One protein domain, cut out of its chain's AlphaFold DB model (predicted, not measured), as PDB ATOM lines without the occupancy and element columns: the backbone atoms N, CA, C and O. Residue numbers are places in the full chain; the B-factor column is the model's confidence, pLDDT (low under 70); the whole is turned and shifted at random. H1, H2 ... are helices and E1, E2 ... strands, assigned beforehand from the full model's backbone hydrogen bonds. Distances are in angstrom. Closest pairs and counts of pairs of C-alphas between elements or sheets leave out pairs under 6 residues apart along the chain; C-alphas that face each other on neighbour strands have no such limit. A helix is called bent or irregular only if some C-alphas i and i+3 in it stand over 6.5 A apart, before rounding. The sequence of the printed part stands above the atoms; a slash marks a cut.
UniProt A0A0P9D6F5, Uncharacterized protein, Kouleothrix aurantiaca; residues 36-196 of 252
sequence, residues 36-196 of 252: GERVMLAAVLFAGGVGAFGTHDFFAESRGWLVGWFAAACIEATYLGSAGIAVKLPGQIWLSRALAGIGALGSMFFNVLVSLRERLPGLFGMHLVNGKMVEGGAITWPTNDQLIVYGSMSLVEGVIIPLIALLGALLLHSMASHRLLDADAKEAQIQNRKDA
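Overview. This is residues 36 to 196 of the 252 residues of an uncharacterized protein of Kouleothrix aurantiaca (UniProt A0A0P9D6F5). Three long helices, H1, H2 and H3, and arm H5b of the bent helix H5 make an elongated up-and-down bundle, each running against the one before it in the chain. The E1-E2 hairpin and short H4 sit at one end, while residues 185 to 196 stick out at the other and add to the length. The printed part has 161 residues with five named helices and two strands, in the order H1 H2 H3 H4 E1 E2 H5, and is mostly helix with one antiparallel sheet, E1 - E2. It is loose, with a radius of gyration of the C-alphas of 20.6 A and spans of 76 by 31 by 25 A.

Along the chain. E1 is residues 126 to 129, E2 132 to 135 and H4 121 to 124. H1, residues 36 to 63, is 38.5 A long from C-alpha 36 at (336.109, 132.824, 221.794). H2, residues 65 to 88, is 34.3 A long. H3, residues 90 to 119, is 43.3 A long and irregular, with C-alphas 91 and 94 8.3 A apart. H5, residues 144 to 195, was assigned as one helix by its hydrogen bonds but is bent, with C-alphas 158 and 161 6.6 A apart. Its arms are H5a, 144 to 158, 19.9 A, and H5b, 161 to 195, 48.5 A, ending at (350.622, 139.972, 204.494).

Arrangement. E1 and E2 form an antiparallel hairpin, with N 127 and O 134 3.0 A apart. The closest C-alphas of H3 and H4, Arg 117 and Phe 124, are 6.5 A apart, close but not clearly touching. H1 and H2, a helical hairpin, touch at Ala 52 and Ala 72, 4.0 A. H5a touches H3 at Gly 158 and Val 112, 4.1 A, at a steep tilt of 43 degrees. H5b touches H1 at Ala 169 and Ala 43, 4.9 A. Every O i to N i+4 pair is within hydrogen-bond range in H2 and H5a, against 22 of 24 in H1, 23 of 26 in H3 and 28 of 31 in H5b; H4 is too short for one.

Size, cuts and confidence. The C-alphas of Thr 143 and Ala 196, the two farthest apart, are 76.1 A apart. The printed part has no cut and no long link. Residues 36, 90 and 174 to 196 have pLDDT under 70.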
ATOM      1  N   GLY A  36     336.240 134.044 220.995       68.06
ATOM      2  CA  GLY A  36     336.109 132.824 221.794       68.06
ATOM      3  C   GLY A  36     336.547 132.980 223.234       68.06
ATOM      4  O   GLY A  36     335.824 132.561 224.137       68.06
ATOM      5  N   GLU A  37     337.650 133.676 223.468       72.88
ATOM      6  CA  GLU A  37     338.135 133.951 224.818       72.88
ATOM      7  C   GLU A  37     337.141 134.806 225.622       72.88
ATOM      8  O   GLU A  37     336.922 134.551 226.805       72.88
ATOM      9  N   ARG A  38     336.455 135.763 224.980       74.19
ATOM     10  CA  ARG A  38     335.385 136.549 225.626       74.19
ATOM     11  C   ARG A  38     334.181 135.699 226.020       74.19
ATOM     12  O   ARG A  38     333.604 135.931 227.079       74.19
ATOM     13  N   VAL A  39     333.795 134.728 225.191       74.25
ATOM     14  CA  VAL A  39     332.691 133.805 225.504       74.25
ATOM     15  C   VAL A  39     333.076 132.883 226.659       74.25
ATOM     16  O   VAL A  39     332.264 132.681 227.557       74.25
ATOM     17  N   MET A  40     334.315 132.379 226.685       72.94
ATOM     18  CA  MET A  40     334.814 131.587 227.815       72.94
ATOM     19  C   MET A  40     334.859 132.404 229.104       72.94
ATOM     20  O   MET A  40     334.394 131.931 230.138       72.94
ATOM     21  N   LEU A  41     335.359 133.641 229.036       76.38
ATOM     22  CA  LEU A  41     335.387 134.552 230.174       76.38
ATOM     23  C   LEU A  41     333.973 134.832 230.695       76.38
ATOM     24  O   LEU A  41     333.736 134.716 231.891       76.38
ATOM     25  N   ALA A  42     333.019 135.138 229.813       76.69
ATOM     26  CA  ALA A  42     331.631 135.384 230.199       76.69
ATOM     27  C   ALA A  42     330.972 134.150 230.837       76.69
ATOM     28  O   ALA A  42     330.292 134.271 231.853       76.69
ATOM     29  N   ALA A  43     331.204 132.959 230.278       73.69
ATOM     30  CA  ALA A  43     330.694 131.699 230.819       73.69
ATOM     31  C   ALA A  43     331.213 131.425 232.237       73.69
ATOM     32  O   ALA A  43     330.479 130.974 233.113       73.69
ATOM     33  N   VAL A  44     332.492 131.712 232.450       77.12
ATOM     34  CA  VAL A  44     333.191 131.477 233.710       77.12
ATOM     35  C   VAL A  44     332.809 132.511 234.760       77.12
ATOM     36  O   VAL A  44     332.586 132.124 235.897       77.12
ATOM     37  N   LEU A  45     332.661 133.783 234.385       79.88
ATOM     38  CA  LEU A  45     332.151 134.831 235.273       79.88
ATOM     39  C   LEU A  45     330.690 134.587 235.663       79.88
ATOM     40  O   LEU A  45     330.297 134.869 236.785       79.88
ATOM     41  N   PHE A  46     329.875 134.029 234.764       78.12
ATOM     42  CA  PHE A  46     328.503 133.654 235.102       78.12
ATOM     43  C   PHE A  46     328.465 132.533 236.152       78.12
ATOM     44  O   PHE A  46     327.727 132.628 237.131       78.12
ATOM     45  N   ALA A  47     329.281 131.487 235.982       76.88
ATOM     46  CA  ALA A  47     329.381 130.408 236.966       76.88
ATOM     47  C   ALA A  47     330.040 130.856 238.280       76.88
ATOM     48  O   ALA A  47     329.569 130.488 239.356       76.88
ATOM     49  N   GLY A  48     331.083 131.680 238.182       80.38
ATOM     50  CA  GLY A  48     331.754 132.313 239.311       80.38
ATOM     51  C   GLY A  48     330.805 133.174 240.126       80.38
ATOM     52  O   GLY A  48     330.751 132.999 241.339       80.38
ATOM     53  N   GLY A  49     329.974 133.985 239.469       82.12
ATOM     54  CA  GLY A  49     329.065 134.919 240.135       82.12
ATOM     55  C   GLY A  49     328.027 134.224 241.005       82.12
ATOM     56  O   GLY A  49     327.764 134.658 242.125       82.12
ATOM     57  N   VAL A  50     327.486 133.098 240.535       79.75
ATOM     58  CA  VAL A  50     326.557 132.266 241.318       79.75
ATOM     59  C   VAL A  50     327.228 131.729 242.585       79.75
ATOM     60  O   VAL A  50     326.643 131.763 243.668       79.75
ATOM     61  N   GLY A  51     328.465 131.245 242.467       78.81
ATOM     62  CA  GLY A  51     329.238 130.765 243.610       78.81
ATOM     63  C   GLY A  51     329.627 131.874 244.580       78.81
ATOM     64  O   GLY A  51     329.464 131.738 245.792       78.81
ATOM     65  N   ALA A  52     330.097 132.989 244.031       84.00
ATOM     66  CA  ALA A  52     330.541 134.162 244.760       84.00
ATOM     67  C   ALA A  52     329.410 134.770 245.595       84.00
ATOM     68  O   ALA A  52     329.654 135.171 246.730       84.00
ATOM     69  N   PHE A  53     328.178 134.769 245.076       83.88
ATOM     70  CA  PHE A  53     327.001 135.239 245.801       83.88
ATOM     71  C   PHE A  53     326.704 134.381 247.041       83.88
ATOM     72  O   PHE A  53     326.664 134.904 248.150       83.88
ATOM     73  N   GLY A  54     326.612 133.054 246.894       79.69
ATOM     74  CA  GLY A  54     326.360 132.168 248.041       79.69
ATOM     75  C   GLY A  54     327.480 132.209 249.091       79.69
ATOM     76  O   GLY A  54     327.228 132.155 250.295       79.69
ATOM     77  N   THR A  55     328.735 132.350 248.658       82.44
ATOM     78  CA  THR A  55     329.871 132.533 249.572       82.44
ATOM     79  C   THR A  55     329.834 133.892 250.276       82.44
ATOM     80  O   THR A  55     330.124 133.960 251.473       82.44
ATOM     81  N   HIS A  56     329.458 134.960 249.566       86.38
ATOM     82  CA  HIS A  56     329.273 136.287 250.151       86.38
ATOM     83  C   HIS A  56     328.208 136.253 251.240       86.38
ATOM     84  O   HIS A  56     328.524 136.584 252.378       86.38
ATOM     85  N   ASP A  57     327.006 135.772 250.926       83.75
ATOM     86  CA  ASP A  57     325.871 135.755 251.853       83.75
ATOM     87  C   ASP A  57     326.172 134.951 253.119       83.75
ATOM     88  O   ASP A  57     325.768 135.327 254.226       83.75
ATOM     89  N   PHE A  58     326.925 133.855 252.991       82.38
ATOM     90  CA  PHE A  58     327.332 133.065 254.145       82.38
ATOM     91  C   PHE A  58     328.263 133.850 255.086       82.38
ATOM     92  O   PHE A  58     328.026 133.940 256.296       82.38
ATOM     93  N   PHE A  59     329.331 134.434 254.539       80.06
ATOM     94  CA  PHE A  59     330.370 135.098 255.329       80.06
ATOM     95  C   PHE A  59     330.029 136.536 255.725       80.06
ATOM     96  O   PHE A  59     330.510 137.001 256.755       80.06
ATOM     97  N   ALA A  60     329.206 137.241 254.954       81.06
ATOM     98  CA  ALA A  60     328.823 138.618 255.239       81.06
ATOM     99  C   ALA A  60     328.014 138.715 256.536       81.06
ATOM    100  O   ALA A  60     328.263 139.614 257.340       81.06
ATOM    101  N   GLU A  61     327.099 137.768 256.759       77.38
ATOM    102  CA  GLU A  61     326.295 137.724 257.984       77.38
ATOM    103  C   GLU A  61     327.060 137.150 259.182       77.38
ATOM    104  O   GLU A  61     326.819 137.592 260.298       77.38
ATOM    105  N   SER A  62     327.993 136.212 258.968       70.50
ATOM    106  CA  SER A  62     328.703 135.532 260.070       70.50
ATOM    107  C   SER A  62     330.045 136.159 260.469       70.50
ATOM    108  O   SER A  62     330.557 135.964 261.564       70.50
ATOM    109  N   ARG A  63     330.715 136.861 259.552       74.81
ATOM    110  CA  ARG A  63     332.073 137.401 259.771       74.81
ATOM    111  C   ARG A  63     332.227 138.844 259.310       74.81
ATOM    112  O   ARG A  63     333.331 139.390 259.331       74.81
ATOM    113  N   GLY A  64     331.121 139.471 258.925       76.69
ATOM    114  CA  GLY A  64     331.070 140.848 258.470       76.69
ATOM    115  C   GLY A  64     331.254 140.997 256.962       76.69
ATOM    116  O   GLY A  64     331.877 140.186 256.272       76.69
ATOM    117  N   TRP A  65     330.719 142.107 256.453       81.62
ATOM    118  CA  TRP A  65     330.572 142.376 255.021       81.62
ATOM    119  C   TRP A  65     331.884 142.268 254.219       81.62
ATOM    120  O   TRP A  65     331.877 141.782 253.090       81.62
ATOM    121  N   LEU A  66     333.015 142.686 254.802       80.62
ATOM    122  CA  LEU A  66     334.320 142.693 254.133       80.62
ATOM    123  C   LEU A  66     334.873 141.275 253.930       80.62
ATOM    124  O   LEU A  66     335.440 140.981 252.880       80.62
ATOM    125  N   VAL A  67     334.657 140.381 254.900       80.38
ATOM    126  CA  VAL A  67     335.045 138.966 254.791       80.38
ATOM    127  C   VAL A  67     334.194 138.265 253.734       80.38
ATOM    128  O   VAL A  67     334.733 137.497 252.939       80.38
ATOM    129  N   GLY A  68     332.897 138.596 253.664       82.19
ATOM    130  CA  GLY A  68     331.998 138.139 252.602       82.19
ATOM    131  C   GLY A  68     332.512 138.466 251.203       82.19
ATOM    132  O   GLY A  68     332.659 137.572 250.371       82.19
ATOM    133  N   TRP A  69     332.869 139.729 250.952       83.19
ATOM    134  CA  TRP A  69     333.417 140.147 249.656       83.19
ATOM    135  C   TRP A  69     334.765 139.509 249.329       83.19
ATOM    136  O   TRP A  69     334.994 139.138 248.180       83.19
ATOM    137  N   PHE A  70     335.646 139.348 250.318       85.12
ATOM    138  CA  PHE A  70     336.928 138.682 250.100       85.12
ATOM    139  C   PHE A  70     336.738 137.213 249.699       85.12
ATOM    140  O   PHE A  70     337.337 136.749 248.733       85.12
ATOM    141  N   ALA A  71     335.850 136.498 250.391       81.62
ATOM    142  CA  ALA A  71     335.553 135.104 250.087       81.62
ATOM    143  C   ALA A  71     334.889 134.942 248.703       81.62
ATOM    144  O   ALA A  71     335.266 134.050 247.941       81.62
ATOM    145  N   ALA A  72     333.979 135.848 248.339       85.50
ATOM    146  CA  ALA A  72     333.380 135.912 247.006       85.50
ATOM    147  C   ALA A  72     334.432 136.139 245.904       85.50
ATOM    148  O   ALA A  72     334.452 135.429 244.898       85.50
ATOM    149  N   ALA A  73     335.368 137.065 246.129       85.12
ATOM    150  CA  ALA A  73     336.463 137.337 245.203       85.12
ATOM    151  C   ALA A  73     337.398 136.126 245.019       85.12
ATOM    152  O   ALA A  73     337.887 135.896 243.914       85.12
ATOM    153  N   CYS A  74     337.626 135.317 246.060       84.94
ATOM    154  CA  CYS A  74     338.410 134.082 245.947       84.94
ATOM    155  C   CYS A  74     337.736 133.028 245.053       84.94
ATOM    156  O   CYS A  74     338.423 132.345 244.284       84.94
ATOM    157  N   ILE A  75     336.406 132.902 245.122       85.00
ATOM    158  CA  ILE A  75     335.650 132.011 244.231       85.00
ATOM    159  C   ILE A  75     335.786 132.494 242.785       85.00
ATOM    160  O   ILE A  75     336.208 131.721 241.924       85.00
ATOM    161  N   GLU A  76     335.545 133.780 242.531       84.56
ATOM    162  CA  GLU A  76     335.721 134.375 241.199       84.56
ATOM    163  C   GLU A  76     337.141 134.197 240.660       84.56
ATOM    164  O   GLU A  76     337.330 133.822 239.505       84.56
ATOM    165  N   ALA A  77     338.160 134.393 241.497       84.38
ATOM    166  CA  ALA A  77     339.552 134.197 241.109       84.38
ATOM    167  C   ALA A  77     339.846 132.742 240.707       84.38
ATOM    168  O   ALA A  77     340.607 132.504 239.768       84.38
ATOM    169  N   THR A  78     339.219 131.769 241.373       85.50
ATOM    170  CA  THR A  78     339.343 130.345 241.025       85.50
ATOM    171  C   THR A  78     338.746 130.075 239.644       85.50
ATOM    172  O   THR A  78     339.371 129.430 238.799       85.50
ATOM    173  N   TYR A  79     337.566 130.633 239.377       84.12
ATOM    174  CA  TYR A  79     336.915 130.535 238.078       84.12
ATOM    175  C   TYR A  79     337.726 131.252 236.986       84.12
ATOM    176  O   TYR A  79     338.056 130.630 235.975       84.12
ATOM    177  N   LEU A  80     338.168 132.491 237.204       83.75
ATOM    178  CA  LEU A  80     339.055 133.231 236.298       83.75
ATOM    179  C   LEU A  80     340.353 132.473 235.993       83.75
ATOM    180  O   LEU A  80     340.770 132.400 234.835       83.75
ATOM    181  N   GLY A  81     340.967 131.856 237.007       81.06
ATOM    182  CA  GLY A  81     342.120 130.976 236.835       81.06
ATOM    183  C   GLY A  81     341.811 129.794 235.915       81.06
ATOM    184  O   GLY A  81     342.609 129.473 235.033       81.06
ATOM    185  N   SER A  82     340.621 129.197 236.046       82.12
ATOM    186  CA  SER A  82     340.186 128.083 235.196       82.12
ATOM    187  C   SER A  82     340.053 128.503 233.727       82.12
ATOM    188  O   SER A  82     340.520 127.777 232.844       82.12
ATOM    189  N   ALA A  83     339.511 129.698 233.461       77.19
ATOM    190  CA  ALA A  83     339.417 130.266 232.115       77.19
ATOM    191  C   ALA A  83     340.800 130.575 231.539       77.19
ATOM    192  O   ALA A  83     341.097 130.217 230.401       77.19
ATOM    193  N   GLY A  84     341.665 131.208 232.337       74.62
ATOM    194  CA  GLY A  84     343.015 131.568 231.918       74.62
ATOM    195  C   GLY A  84     343.842 130.350 231.506       74.62
ATOM    196  O   GLY A  84     344.542 130.400 230.495       74.62
ATOM    197  N   ILE A  85     343.722 129.242 232.243       77.19
ATOM    198  CA  ILE A  85     344.379 127.971 231.907       77.19
ATOM    199  C   ILE A  85     343.795 127.376 230.622       77.19
ATOM    200  O   ILE A  85     344.562 126.936 229.770       77.19
ATOM    201  N   ALA A  86     342.468 127.397 230.450       73.00
ATOM    202  CA  ALA A  86     341.829 126.864 229.245       73.00
ATOM    203  C   ALA A  86     342.308 127.562 227.965       73.00
ATOM    204  O   ALA A  86     342.482 126.911 226.938       73.00
ATOM    205  N   VAL A  87     342.533 128.875 228.051       71.12
ATOM    206  CA  VAL A  87     342.976 129.707 226.931       71.12
ATOM    207  C   VAL A  87     344.482 129.571 226.685       71.12
ATOM    208  O   VAL A  87     344.905 129.317 225.561       71.12
ATOM    209  N   LYS A  88     345.315 129.719 227.726       74.44
ATOM    210  CA  LYS A  88     346.782 129.756 227.563       74.44
ATOM    211  C   LYS A  88     347.421 128.382 227.385       74.44
ATOM    212  O   LYS A  88     348.498 128.286 226.805       74.44
ATOM    213  N   LEU A  89     346.806 127.332 227.928       73.62
ATOM    214  CA  LEU A  89     347.378 125.988 227.990       73.62
ATOM    215  C   LEU A  89     346.357 124.948 227.495       73.62
ATOM    216  O   LEU A  89     345.918 124.097 228.272       73.62
ATOM    217  N   PRO A  90     345.997 124.952 226.196       66.69
ATOM    218  CA  PRO A  90     344.971 124.055 225.658       66.69
ATOM    219  C   PRO A  90     345.324 122.565 225.826       66.69
ATOM    220  O   PRO A  90     344.441 121.738 226.039       66.69
ATOM    221  N   GLY A  91     346.617 122.213 225.832       70.44
ATOM    222  CA  GLY A  91     347.090 120.850 226.120       70.44
ATOM    223  C   GLY A  91     346.854 120.381 227.565       70.44
ATOM    224  O   GLY A  91     346.954 119.190 227.848       70.44
ATOM    225  N   GLN A  92     346.510 121.290 228.482       81.38
ATOM    226  CA  GLN A  92     346.213 121.007 229.889       81.38
ATOM    227  C   GLN A  92     344.753 121.330 230.240       81.38
ATOM    228  O   GLN A  92     344.444 121.742 231.356       81.38
ATOM    229  N   ILE A  93     343.820 121.103 229.309       75.19
ATOM    230  CA  ILE A  93     342.388 121.378 229.525       75.19
ATOM    231  C   ILE A  93     341.804 120.651 230.748       75.19
ATOM    232  O   ILE A  93     340.844 121.119 231.359       75.19
ATOM    233  N   TRP A  94     342.398 119.519 231.139       79.00
ATOM    234  CA  TRP A  94     342.027 118.785 232.347       79.00
ATOM    235  C   TRP A  94     342.233 119.624 233.617       79.00
ATOM    236  O   TRP A  94     341.403 119.551 234.519       79.00
ATOM    237  N   LEU A  95     343.281 120.457 233.668       83.38
ATOM    238  CA  LEU A  95     343.591 121.316 234.811       83.38
ATOM    239  C   LEU A  95     342.563 122.444 234.936       83.38
ATOM    240  O   LEU A  95     342.085 122.722 236.031       83.38
ATOM    241  N   SER A  96     342.160 123.035 233.807       81.75
ATOM    242  CA  SER A  96     341.057 124.003 233.770       81.75
ATOM    243  C   SER A  96     339.753 123.385 234.288       81.75
ATOM    244  O   SER A  96     339.115 123.941 235.182       81.75
ATOM    245  N   ARG A  97     339.394 122.188 233.803       81.56
ATOM    246  CA  ARG A  97     338.200 121.458 234.261       81.56
ATOM    247  C   ARG A  97     338.265 121.109 235.746       81.56
ATOM    248  O   ARG A  97     337.253 121.226 236.430       81.56
ATOM    249  N   ALA A  98     339.433 120.712 236.249       85.88
ATOM    250  CA  ALA A  98     339.635 120.431 237.665       85.88
ATOM    251  C   ALA A  98     339.420 121.688 238.519       85.88
ATOM    252  O   ALA A  98     338.689 121.637 239.505       85.88
ATOM    253  N   LEU A  99     339.984 122.828 238.111       86.25
ATOM    254  CA  LEU A  99     339.842 124.090 238.837       86.25
ATOM    255  C   LEU A  99     338.392 124.603 238.826       86.25
ATOM    256  O   LEU A  99     337.873 125.009 239.863       86.25
ATOM    257  N   ALA A 100     337.710 124.504 237.680       83.31
ATOM    258  CA  ALA A 100     336.282 124.806 237.572       83.31
ATOM    259  C   ALA A 100     335.427 123.865 238.442       83.31
ATOM    260  O   ALA A 100     334.472 124.308 239.078       83.31
ATOM    261  N   GLY A 101     335.791 122.580 238.515       84.50
ATOM    262  CA  GLY A 101     335.150 121.601 239.394       84.50
ATOM    263  C   GLY A 101     335.320 121.934 240.878       84.50
ATOM    264  O   GLY A 101     334.348 121.877 241.627       84.50
ATOM    265  N   ILE A 102     336.518 122.349 241.298       87.38
ATOM    266  CA  ILE A 102     336.782 122.812 242.671       87.38
ATOM    267  C   ILE A 102     335.932 124.046 242.994       87.38
ATOM    268  O   ILE A 102     335.277 124.077 244.036       87.38
ATOM    269  N   GLY A 103     335.891 125.030 242.088       85.31
ATOM    270  CA  GLY A 103     335.040 126.212 242.237       85.31
ATOM    271  C   GLY A 103     333.561 125.848 242.389       85.31
ATOM    272  O   GLY A 103     332.880 126.372 243.272       85.31
ATOM    273  N   ALA A 104     333.075 124.887 241.598       86.12
ATOM    274  CA  ALA A 104     331.684 124.446 241.649       86.12
ATOM    275  C   ALA A 104     331.350 123.701 242.940       86.12
ATOM    276  O   ALA A 104     330.308 123.961 243.537       86.12
ATOM    277  N   LEU A 105     332.240 122.827 243.412       88.06
ATOM    278  CA  LEU A 105     332.072 122.142 244.694       88.06
ATOM    279  C   LEU A 105     332.046 123.132 245.859       88.06
ATOM    280  O   LEU A 105     331.177 123.029 246.723       88.06
ATOM    281  N   GLY A 106     332.945 124.123 245.859       86.25
ATOM    282  CA  GLY A 106     332.924 125.206 246.844       86.25
ATOM    283  C   GLY A 106     331.607 125.984 246.804       86.25
ATOM    284  O   GLY A 106     330.983 126.210 247.838       86.25
ATOM    285  N   SER A 107     331.134 126.310 245.601       85.94
ATOM    286  CA  SER A 107     329.867 127.017 245.386       85.94
ATOM    287  C   SER A 107     328.664 126.228 245.908       85.94
ATOM    288  O   SER A 107     327.822 126.791 246.606       85.94
ATOM    289  N   MET A 108     328.590 124.924 245.618       89.12
ATOM    290  CA  MET A 108     327.548 124.030 246.138       89.12
ATOM    291  C   MET A 108     327.592 123.965 247.661       89.12
ATOM    292  O   MET A 108     326.566 124.127 248.312       89.12
ATOM    293  N   PHE A 109     328.780 123.782 248.237       89.62
ATOM    294  CA  PHE A 109     328.956 123.711 249.683       89.62
ATOM    295  C   PHE A 109     328.422 124.965 250.388       89.62
ATOM    296  O   PHE A 109     327.607 124.850 251.302       89.62
ATOM    297  N   PHE A 110     328.811 126.164 249.940       87.25
ATOM    298  CA  PHE A 110     328.349 127.402 250.571       87.25
ATOM    299  C   PHE A 110     326.859 127.667 250.352       87.25
ATOM    300  O   PHE A 110     326.190 128.084 251.292       87.25
ATOM    301  N   ASN A 111     326.307 127.367 249.175       86.69
ATOM    302  CA  ASN A 111     324.865 127.505 248.946       86.69
ATOM    303  C   ASN A 111     324.043 126.549 249.830       86.69
ATOM    304  O   ASN A 111     323.018 126.947 250.380       86.69
ATOM    305  N   VAL A 112     324.514 125.312 250.038       90.06
ATOM    306  CA  VAL A 112     323.895 124.382 250.998       90.06
ATOM    307  C   VAL A 112     323.957 124.948 252.415       90.06
ATOM    308  O   VAL A 112     322.963 124.881 253.135       90.06
ATOM    309  N   LEU A 113     325.085 125.542 252.817       88.81
ATOM    310  CA  LEU A 113     325.211 126.171 254.132       88.81
ATOM    311  C   LEU A 113     324.285 127.380 254.306       88.81
ATOM    312  O   LEU A 113     323.665 127.493 255.359       88.81
ATOM    313  N   VAL A 114     324.148 128.250 253.300       87.31
ATOM    314  CA  VAL A 114     323.194 129.376 253.329       87.31
ATOM    315  C   VAL A 114     321.768 128.853 253.474       87.31
ATOM    316  O   VAL A 114     321.044 129.264 254.377       87.31
ATOM    317  N   SER A 115     321.391 127.870 252.660       87.94
ATOM    318  CA  SER A 115     320.054 127.284 252.702       87.94
ATOM    319  C   SER A 115     319.768 126.566 254.031       87.94
ATOM    320  O   SER A 115     318.656 126.625 254.557       87.94
ATOM    321  N   LEU A 116     320.762 125.885 254.613       88.94
ATOM    322  CA  LEU A 116     320.656 125.287 255.950       88.94
ATOM    323  C   LEU A 116     320.500 126.358 257.025       88.94
ATOM    324  O   LEU A 116     319.713 126.188 257.949       88.94
ATOM    325  N   ARG A 117     321.238 127.461 256.907       87.31
ATOM    326  CA  ARG A 117     321.214 128.580 257.846       87.31
ATOM    327  C   ARG A 117     319.860 129.276 257.874       87.31
ATOM    328  O   ARG A 117     319.384 129.614 258.951       87.31
ATOM    329  N   GLU A 118     319.222 129.439 256.720       85.94
ATOM    330  CA  GLU A 118     317.874 130.007 256.606       85.94
ATOM    331  C   GLU A 118     316.799 129.135 257.261       85.94
ATOM    332  O   GLU A 118     315.890 129.651 257.911       85.94
ATOM    333  N   ARG A 119     316.915 127.810 257.129       87.12
ATOM    334  CA  ARG A 119     315.926 126.855 257.660       87.12
ATOM    335  C   ARG A 119     316.161 126.466 259.113       87.12
ATOM    336  O   ARG A 119     315.207 126.216 259.844       87.12
ATOM    337  N   LEU A 120     317.423 126.386 259.520       88.06
ATOM    338  CA  LEU A 120     317.871 125.952 260.840       88.06
ATOM    339  C   LEU A 120     318.852 126.979 261.429       88.06
ATOM    340  O   LEU A 120     320.011 126.649 261.688       88.06
ATOM    341  N   PRO A 121     318.411 128.225 261.685       86.00
ATOM    342  CA  PRO A 121     319.299 129.292 262.159       86.00
ATOM    343  C   PRO A 121     319.956 128.965 263.509       86.00
ATOM    344  O   PRO A 121     321.109 129.329 263.746       86.00
ATOM    345  N   GLY A 122     319.273 128.183 264.354       84.62
ATOM    346  CA  GLY A 122     319.799 127.704 265.635       84.62
ATOM    347  C   GLY A 122     321.054 126.828 265.521       84.62
ATOM    348  O   GLY A 122     321.905 126.884 266.406       84.62
ATOM    349  N   LEU A 123     321.246 126.115 264.401       86.38
ATOM    350  CA  LEU A 123     322.462 125.329 264.137       86.38
ATOM    351  C   LEU A 123     323.711 126.220 264.048       86.38
ATOM    352  O   LEU A 123     324.818 125.782 264.354       86.38
ATOM    353  N   PHE A 124     323.522 127.477 263.650       85.69
ATOM    354  CA  PHE A 124     324.579 128.463 263.451       85.69
ATOM    355  C   PHE A 124     324.643 129.495 264.584       85.69
ATOM    356  O   PHE A 124     325.360 130.483 264.462       85.69
ATOM    357  N   GLY A 125     323.889 129.303 265.676       83.38
ATOM    358  CA  GLY A 125     323.793 130.299 266.749       83.38
ATOM    359  C   GLY A 125     323.186 131.625 266.276       83.38
ATOM    360  O   GLY A 125     323.474 132.689 266.833       83.38
ATOM    361  N   MET A 126     322.359 131.580 265.228       82.50
ATOM    362  CA  MET A 126     321.682 132.749 264.685       82.50
ATOM    363  C   MET A 126     320.203 132.743 265.053       82.50
ATOM    364  O   MET A 126     319.589 131.699 265.278       82.50
ATOM    365  N   HIS A 127     319.623 133.934 265.116       80.69
ATOM    366  CA  HIS A 127     318.200 134.120 265.360       80.69
ATOM    367  C   HIS A 127     317.671 135.299 264.543       80.69
ATOM    368  O   HIS A 127     318.414 136.197 264.149       80.69
ATOM    369  N   LEU A 128     316.369 135.274 264.266       77.81
ATOM    370  CA  LEU A 128     315.688 136.312 263.503       77.81
ATOM    371  C   LEU A 128     315.306 137.476 264.421       77.81
ATOM    372  O   LEU A 128     314.505 137.311 265.339       77.81
ATOM    373  N   VAL A 129     315.828 138.666 264.127       77.50
ATOM    374  CA  VAL A 129     315.437 139.927 264.770       77.50
ATOM    375  C   VAL A 129     314.941 140.872 263.683       77.50
ATOM    376  O   VAL A 129     315.687 141.231 262.776       77.50
ATOM    377  N   ASN A 130     313.666 141.272 263.742       79.88
ATOM    378  CA  ASN A 130     313.041 142.163 262.751       79.88
ATOM    379  C   ASN A 130     313.238 141.706 261.289       79.88
ATOM    380  O   ASN A 130     313.481 142.521 260.401       79.88
ATOM    381  N   GLY A 131     313.169 140.393 261.047       74.62
ATOM    382  CA  GLY A 131     313.340 139.807 259.713       74.62
ATOM    383  C   GLY A 131     314.785 139.742 259.210       74.62
ATOM    384  O   GLY A 131     314.994 139.372 258.061       74.62
ATOM    385  N   LYS A 132     315.781 140.079 260.041       74.12
ATOM    386  CA  LYS A 132     317.205 139.905 259.728       74.12
ATOM    387  C   LYS A 132     317.822 138.819 260.595       74.12
ATOM    388  O   LYS A 132     317.509 138.719 261.780       74.12
ATOM    389  N   MET A 133     318.709 138.033 259.996       76.62
ATOM    390  CA  MET A 133     319.571 137.100 260.712       76.62
ATOM    391  C   MET A 133     320.590 137.879 261.542       76.62
ATOM    392  O   MET A 133     321.296 138.736 261.010       76.62
ATOM    393  N   VAL A 134     320.654 137.599 262.841       77.06
ATOM    394  CA  VAL A 134     321.632 138.210 263.745       77.06
ATOM    395  C   VAL A 134     322.318 137.124 264.570       77.06
ATOM    396  O   VAL A 134     321.679 136.185 265.059       77.06
ATOM    397  N   GLU A 135     323.633 137.257 264.725       76.31
ATOM    398  CA  GLU A 135     324.431 136.413 265.611       76.31
ATOM    399  C   GLU A 135     324.114 136.690 267.087       76.31
ATOM    400  O   GLU A 135     323.781 137.812 267.474       76.31
ATOM    401  N   GLY A 136     324.231 135.660 267.928       73.81
ATOM    402  CA  GLY A 136     324.062 135.783 269.382       73.81
ATOM    403  C   GLY A 136     323.018 134.846 269.989       73.81
ATOM    404  O   GLY A 136     322.712 134.959 271.174       73.81
ATOM    405  N   GLY A 137     322.473 133.919 269.199       76.31
ATOM    406  CA  GLY A 137     321.656 132.820 269.700       76.31
ATOM    407  C   GLY A 137     322.516 131.689 270.270       76.31
ATOM    408  O   GLY A 137     323.665 131.494 269.878       76.31
ATOM    409  N   ALA A 138     321.950 130.903 271.187       80.94
ATOM    410  CA  ALA A 138     322.569 129.650 271.606       80.94
ATOM    411  C   ALA A 138     322.547 128.640 270.448       80.94
ATOM    412  O   ALA A 138     321.546 128.543 269.735       80.94
ATOM    413  N   ILE A 139     323.629 127.871 270.284       86.06
ATOM    414  CA  ILE A 139     323.671 126.777 269.308       86.06
ATOM    415  C   ILE A 139     322.676 125.704 269.753       86.06
ATOM    416  O   ILE A 139     322.836 125.102 270.816       86.06
ATOM    417  N   THR A 140     321.655 125.463 268.935       87.38
ATOM    418  CA  THR A 140     320.655 124.419 269.158       87.38
ATOM    419  C   THR A 140     320.772 123.356 268.078       87.38
ATOM    420  O   THR A 140     320.674 123.628 266.881       87.38
ATOM    421  N   TRP A 141     321.006 122.116 268.507       87.19
ATOM    422  CA  TRP A 141     321.057 120.982 267.595       87.19
ATOM    423  C   TRP A 141     319.638 120.605 267.144       87.19
ATOM    424  O   TRP A 141     318.768 120.426 268.002       87.19
ATOM    425  N   PRO A 142     319.385 120.491 265.828       88.12
ATOM    426  CA  PRO A 142     318.085 120.088 265.305       88.12
ATOM    427  C   PRO A 142     317.783 118.628 265.646       88.12
ATOM    428  O   PRO A 142     318.687 117.810 265.837       88.12
ATOM    429  N   THR A 143     316.498 118.281 265.680       91.62
ATOM    430  CA  THR A 143     316.086 116.876 265.786       91.62
ATOM    431  C   THR A 143     316.399 116.119 264.493       91.62
ATOM    432  O   THR A 143     316.561 116.721 263.430       91.62
ATOM    433  N   ASN A 144     316.445 114.783 264.558       90.69
ATOM    434  CA  ASN A 144     316.693 113.948 263.376       90.69
ATOM    435  C   ASN A 144     315.685 114.228 262.250       90.69
ATOM    436  O   ASN A 144     316.081 114.347 261.094       90.69
ATOM    437  N   ASP A 145     314.406 114.415 262.583       90.62
ATOM    438  CA  ASP A 145     313.359 114.701 261.597       90.62
ATOM    439  C   ASP A 145     313.550 116.074 260.941       90.62
ATOM    440  O   ASP A 145     313.443 116.207 259.722       90.62
ATOM    441  N   GLN A 146     313.905 117.095 261.732       87.25
ATOM    442  CA  GLN A 146     314.224 118.426 261.213       87.25
ATOM    443  C   GLN A 146     315.448 118.383 260.297       87.25
ATOM    444  O   GLN A 146     315.438 118.992 259.230       87.25
ATOM    445  N   LEU A 147     316.488 117.640 260.679       88.00
ATOM    446  CA  LEU A 147     317.694 117.505 259.872       88.00
ATOM    447  C   LEU A 147     317.419 116.778 258.550       88.00
ATOM    448  O   LEU A 147     317.927 117.198 257.516       88.00
ATOM    449  N   ILE A 148     316.601 115.724 258.555       88.19
ATOM    450  CA  ILE A 148     316.257 114.979 257.335       88.19
ATOM    451  C   ILE A 148     315.428 115.853 256.391       88.19
ATOM    452  O   ILE A 148     315.763 115.972 255.210       88.19
ATOM    453  N   VAL A 149     314.368 116.489 256.892       89.88
ATOM    454  CA  VAL A 149     313.459 117.287 256.057       89.88
ATOM    455  C   VAL A 149     314.154 118.550 255.561       89.88
ATOM    456  O   VAL A 149     314.285 118.750 254.356       89.88
ATOM    457  N   TYR A 150     314.663 119.386 256.465       88.62
ATOM    458  CA  TYR A 150     315.271 120.653 256.066       88.62
ATOM    459  C   TYR A 150     316.641 120.458 255.417       88.62
ATOM    460  O   TYR A 150     316.960 121.167 254.468       88.62
ATOM    461  N   GLY A 151     317.426 119.469 255.854       86.44
ATOM    462  CA  GLY A 151     318.724 119.171 255.254       86.44
ATOM    463  C   GLY A 151     318.617 118.640 253.828       86.44
ATOM    464  O   GLY A 151     319.375 119.080 252.967       86.44
ATOM    465  N   SER A 152     317.651 117.762 253.535       86.06
ATOM    466  CA  SER A 152     317.431 117.300 252.156       86.06
ATOM    467  C   SER A 152     316.963 118.430 251.235       86.06
ATOM    468  O   SER A 152     317.483 118.558 250.128       86.06
ATOM    469  N   MET A 153     316.069 119.311 251.700       86.25
ATOM    470  CA  MET A 153     315.656 120.493 250.933       86.25
ATOM    471  C   MET A 153     316.823 121.456 250.686       86.25
ATOM    472  O   MET A 153     316.996 121.931 249.564       86.25
ATOM    473  N   SER A 154     317.664 121.702 251.696       88.19
ATOM    474  CA  SER A 154     318.839 122.568 251.554       88.19
ATOM    475  C   SER A 154     319.915 121.977 250.654       88.19
ATOM    476  O   SER A 154     320.569 122.722 249.928       88.19
ATOM    477  N   LEU A 155     320.074 120.651 250.643       88.56
ATOM    478  CA  LEU A 155     320.931 119.968 249.675       88.56
ATOM    479  C   LEU A 155     320.420 120.166 248.249       88.56
ATOM    480  O   LEU A 155     321.195 120.521 247.367       88.56
ATOM    481  N   VAL A 156     319.122 119.967 248.021       87.62
ATOM    482  CA  VAL A 156     318.521 120.116 246.691       87.62
ATOM    483  C   VAL A 156     318.668 121.553 246.187       87.62
ATOM    484  O   VAL A 156     319.214 121.772 245.108       87.62
ATOM    485  N   GLU A 157     318.259 122.545 246.974       84.06
ATOM    486  CA  GLU A 157     318.345 123.954 246.570       84.06
ATOM    487  C   GLU A 157     319.785 124.442 246.427       84.06
ATOM    488  O   GLU A 157     320.119 125.097 245.438       84.06
ATOM    489  N   GLY A 158     320.645 124.076 247.380       84.62
ATOM    490  CA  GLY A 158     322.037 124.501 247.388       84.62
ATOM    491  C   GLY A 158     322.867 123.902 246.252       84.62
ATOM    492  O   GLY A 158     323.864 124.494 245.842       84.62
ATOM    493  N   VAL A 159     322.457 122.752 245.705       88.56
ATOM    494  CA  VAL A 159     323.159 122.082 244.600       88.56
ATOM    495  C   VAL A 159     322.604 122.471 243.231       88.56
ATOM    496  O   VAL A 159     323.393 122.623 242.297       88.56
ATOM    497  N   ILE A 160     321.287 122.653 243.078       87.00
ATOM    498  CA  ILE A 160     320.665 122.869 241.758       87.00
ATOM    499  C   ILE A 160     321.235 124.102 241.047       87.00
ATOM    500  O   ILE A 160     321.626 124.000 239.883       87.00
ATOM    501  N   ILE A 161     321.301 125.258 241.717       83.31
ATOM    502  CA  ILE A 161     321.700 126.515 241.061       83.31
ATOM    503  C   ILE A 161     323.176 126.463 240.618       83.31
ATOM    504  O   ILE A 161     323.443 126.708 239.435       83.31
ATOM    505  N   PRO A 162     324.142 126.063 241.474       83.31
ATOM    506  CA  PRO A 162     325.529 125.897 241.040       83.31
ATOM    507  C   PRO A 162     325.712 124.802 239.983       83.31
ATOM    508  O   PRO A 162     326.570 124.936 239.112       83.31
ATOM    509  N   LEU A 163     324.905 123.734 240.014       84.69
ATOM    510  CA  LEU A 163     324.960 122.671 239.008       84.69
ATOM    511  C   LEU A 163     324.521 123.178 237.629       84.69
ATOM    512  O   LEU A 163     325.200 122.912 236.639       84.69
ATOM    513  N   ILE A 164     323.425 123.937 237.556       84.94
ATOM    514  CA  ILE A 164     322.964 124.564 236.308       84.94
ATOM    515  C   ILE A 164     324.028 125.530 235.779       84.94
ATOM    516  O   ILE A 164     324.344 125.504 234.588       84.94
ATOM    517  N   ALA A 165     324.622 126.341 236.658       81.06
ATOM    518  CA  ALA A 165     325.676 127.278 236.289       81.06
ATOM    519  C   ALA A 165     326.925 126.556 235.745       81.06
ATOM    520  O   ALA A 165     327.467 126.948 234.708       81.06
ATOM    521  N   LEU A 166     327.335 125.452 236.381       83.38
ATOM    522  CA  LEU A 166     328.436 124.607 235.915       83.38
ATOM    523  C   LEU A 166     328.129 123.971 234.553       83.38
ATOM    524  O   LEU A 166     328.965 124.024 233.652       83.38
ATOM    525  N   LEU A 167     326.940 123.389 234.377       83.94
ATOM    526  CA  LEU A 167     326.525 122.783 233.107       83.94
ATOM    527  C   LEU A 167     326.488 123.822 231.980       83.94
ATOM    528  O   LEU A 167     327.001 123.560 230.892       83.94
ATOM    529  N   GLY A 168     325.959 125.018 232.250       79.12
ATOM    530  CA  GLY A 168     325.985 126.143 231.317       79.12
ATOM    531  C   GLY A 168     327.410 126.550 230.933       79.12
ATOM    532  O   GLY A 168     327.713 126.699 229.748       79.12
ATOM    533  N   ALA A 169     328.315 126.651 231.910       77.62
ATOM    534  CA  ALA A 169     329.718 126.978 231.663       77.62
ATOM    535  C   ALA A 169     330.452 125.902 230.846       77.62
ATOM    536  O   ALA A 169     331.244 126.241 229.963       77.62
ATOM    537  N   LEU A 170     330.168 124.618 231.093       78.19
ATOM    538  CA  LEU A 170     330.723 123.492 230.336       78.19
ATOM    539  C   LEU A 170     330.208 123.458 228.891       78.19
ATOM    540  O   LEU A 170     330.991 123.235 227.964       78.19
ATOM    541  N   LEU A 171     328.914 123.717 228.683       78.38
ATOM    542  CA  LEU A 171     328.321 123.826 227.350       78.38
ATOM    543  C   LEU A 171     328.946 124.982 226.561       78.38
ATOM    544  O   LEU A 171     329.364 124.794 225.420       78.38
ATOM    545  N   LEU A 172     329.088 126.156 227.181       73.50
ATOM    546  CA  LEU A 172     329.738 127.316 226.564       73.50
ATOM    547  C   LEU A 172     331.218 127.049 226.252       73.50
ATOM    548  O   LEU A 172     331.676 127.403 225.166       73.50
ATOM    549  N   HIS A 173     331.941 126.359 227.143       72.56
ATOM    550  CA  HIS A 173     333.303 125.877 226.886       72.56
ATOM    551  C   HIS A 173     333.365 124.982 225.643       72.56
ATOM    552  O   HIS A 173     334.226 125.178 224.790       72.56
ATOM    553  N   SER A 174     332.445 124.020 225.522       69.88
ATOM    554  CA  SER A 174     332.385 123.092 224.387       69.88
ATOM    555  C   SER A 174     332.055 123.797 223.066       69.88
ATOM    556  O   SER A 174     332.655 123.495 222.032       69.88
ATOM    557  N   MET A 175     331.145 124.776 223.090       67.06
ATOM    558  CA  MET A 175     330.831 125.575 221.904       67.06
ATOM    559  C   MET A 175     332.002 126.464 221.480       67.06
ATOM    560  O   MET A 175     332.261 126.601 220.282       67.06
ATOM    561  N   ALA A 176     332.710 127.057 222.445       65.38
ATOM    562  CA  ALA A 176     333.867 127.902 222.177       65.38
ATOM    563  C   ALA A 176     335.047 127.088 221.625       65.38
ATOM    564  O   ALA A 176     335.662 127.500 220.644       65.38
ATOM    565  N   SER A 177     335.320 125.904 222.181       61.91
ATOM    566  CA  SER A 177     336.470 125.091 221.775       61.91
ATOM    567  C   SER A 177     336.374 124.578 220.335       61.91
ATOM    568  O   SER A 177     337.378 124.563 219.634       61.91
ATOM    569  N   HIS A 178     335.188 124.180 219.862       53.44
ATOM    570  CA  HIS A 178     335.044 123.587 218.523       53.44
ATOM    571  C   HIS A 178     334.832 124.595 217.391       53.44
ATOM    572  O   HIS A 178     335.218 124.316 216.263       53.44
ATOM    573  N   ARG A 179     334.198 125.748 217.644       52.03
ATOM    574  CA  ARG A 179     333.875 126.707 216.570       52.03
ATOM    575  C   ARG A 179     334.893 127.831 216.402       52.03
ATOM    576  O   ARG A 179     334.896 128.455 215.346       52.03
ATOM    577  N   LEU A 180     335.710 128.118 217.418       52.03
ATOM    578  CA  LEU A 180     336.513 129.348 217.450       52.03
ATOM    579  C   LEU A 180     338.010 129.098 217.243       52.03
ATOM    580  O   LEU A 180     338.643 129.926 216.601       52.03
ATOM    581  N   LEU A 181     338.542 127.926 217.617       53.34
ATOM    582  CA  LEU A 181     339.887 127.503 217.188       53.34
ATOM    583  C   LEU A 181     339.985 127.408 215.655       53.34
ATOM    584  O   LEU A 181     340.957 127.876 215.069       53.34
ATOM    585  N   ASP A 182     338.941 126.897 214.998       55.28
ATOM    586  CA  ASP A 182     338.866 126.846 213.535       55.28
ATOM    587  C   ASP A 182     338.668 128.227 212.895       55.28
ATOM    588  O   ASP A 182     339.086 128.438 211.758       55.28
ATOM    589  N   ALA A 183     338.011 129.166 213.583       56.47
ATOM    590  CA  ALA A 183     337.759 130.507 213.061       56.47
ATOM    591  C   ALA A 183     338.997 131.407 213.192       56.47
ATOM    592  O   ALA A 183     339.389 132.020 212.203       56.47
ATOM    593  N   ASP A 184     339.656 131.409 214.353       58.41
ATOM    594  CA  ASP A 184     340.875 132.190 214.598       58.41
ATOM    595  C   ASP A 184     342.050 131.646 213.759       58.41
ATOM    596  O   ASP A 184     342.813 132.424 213.186       58.41
ATOM    597  N   ALA A 185     342.158 130.319 213.575       60.12
ATOM    598  CA  ALA A 185     343.135 129.729 212.652       60.12
ATOM    599  C   ALA A 185     342.877 130.140 211.193       60.12
ATOM    600  O   ALA A 185     343.817 130.459 210.463       60.12
ATOM    601  N   LYS A 186     341.606 130.188 210.765       59.41
ATOM    602  CA  LYS A 186     341.232 130.656 209.422       59.41
ATOM    603  C   LYS A 186     341.482 132.151 209.246       59.41
ATOM    604  O   LYS A 186     341.992 132.548 208.203       59.41
ATOM    605  N   GLU A 187     341.172 132.982 210.235       62.31
ATOM    606  CA  GLU A 187     341.438 134.423 210.182       62.31
ATOM    607  C   GLU A 187     342.942 134.725 210.177       62.31
ATOM    608  O   GLU A 187     343.390 135.521 209.351       62.31
ATOM    609  N   ALA A 188     343.743 134.029 210.989       64.31
ATOM    610  CA  ALA A 188     345.202 134.133 210.965       64.31
ATOM    611  C   ALA A 188     345.794 133.655 209.628       64.31
ATOM    612  O   ALA A 188     346.711 134.278 209.095       64.31
ATOM    613  N   GLN A 189     345.245 132.590 209.036       62.31
ATOM    614  CA  GLN A 189     345.649 132.122 207.710       62.31
ATOM    615  C   GLN A 189     345.277 133.127 206.608       62.31
ATOM    616  O   GLN A 189     346.072 133.366 205.699       62.31
ATOM    617  N   ILE A 190     344.101 133.757 206.692       63.50
ATOM    618  CA  ILE A 190     343.676 134.825 205.773       63.50
ATOM    619  C   ILE A 190     344.573 136.055 205.927       63.50
ATOM    620  O   ILE A 190     344.947 136.662 204.925       63.50
ATOM    621  N   GLN A 191     344.942 136.418 207.154       67.19
ATOM    622  CA  GLN A 191     345.797 137.567 207.421       67.19
ATOM    623  C   GLN A 191     347.238 137.317 206.957       67.19
ATOM    624  O   GLN A 191     347.772 138.119 206.199       67.19
ATOM    625  N   ASN A 192     347.812 136.147 207.251       66.12
ATOM    626  CA  ASN A 192     349.107 135.732 206.704       66.12
ATOM    627  C   ASN A 192     349.101 135.679 205.169       66.12
ATOM    628  O   ASN A 192     350.097 136.032 204.545       66.12
ATOM    629  N   ARG A 193     347.983 135.290 204.536       61.59
ATOM    630  CA  ARG A 193     347.829 135.370 203.072       61.59
ATOM    631  C   ARG A 193     347.778 136.808 202.552       61.59
ATOM    632  O   ARG A 193     348.248 137.046 201.446       61.59
ATOM    633  N   LYS A 194     347.209 137.749 203.311       61.28
ATOM    634  CA  LYS A 194     347.187 139.181 202.960       61.28
ATOM    635  C   LYS A 194     348.551 139.848 203.150       61.28
ATOM    636  O   LYS A 194     348.899 140.720 202.362       61.28
ATOM    637  N   ASP A 195     349.301 139.426 204.164       67.38
ATOM    638  CA  ASP A 195     350.622 139.972 204.494       67.38
ATOM    639  C   ASP A 195     351.754 139.293 203.700       67.38
ATOM    640  O   ASP A 195     352.839 139.862 203.533       67.38
ATOM    641  N   ALA A 196     351.504 138.103 203.146       69.06
ATOM    642  CA  ALA A 196     352.386 137.478 202.176       69.06
ATOM    643  C   ALA A 196     352.512 138.378 200.939       69.06
ATOM    644  O   ALA A 196     351.527 138.836 200.361       69.06
TER     645      ALA A 196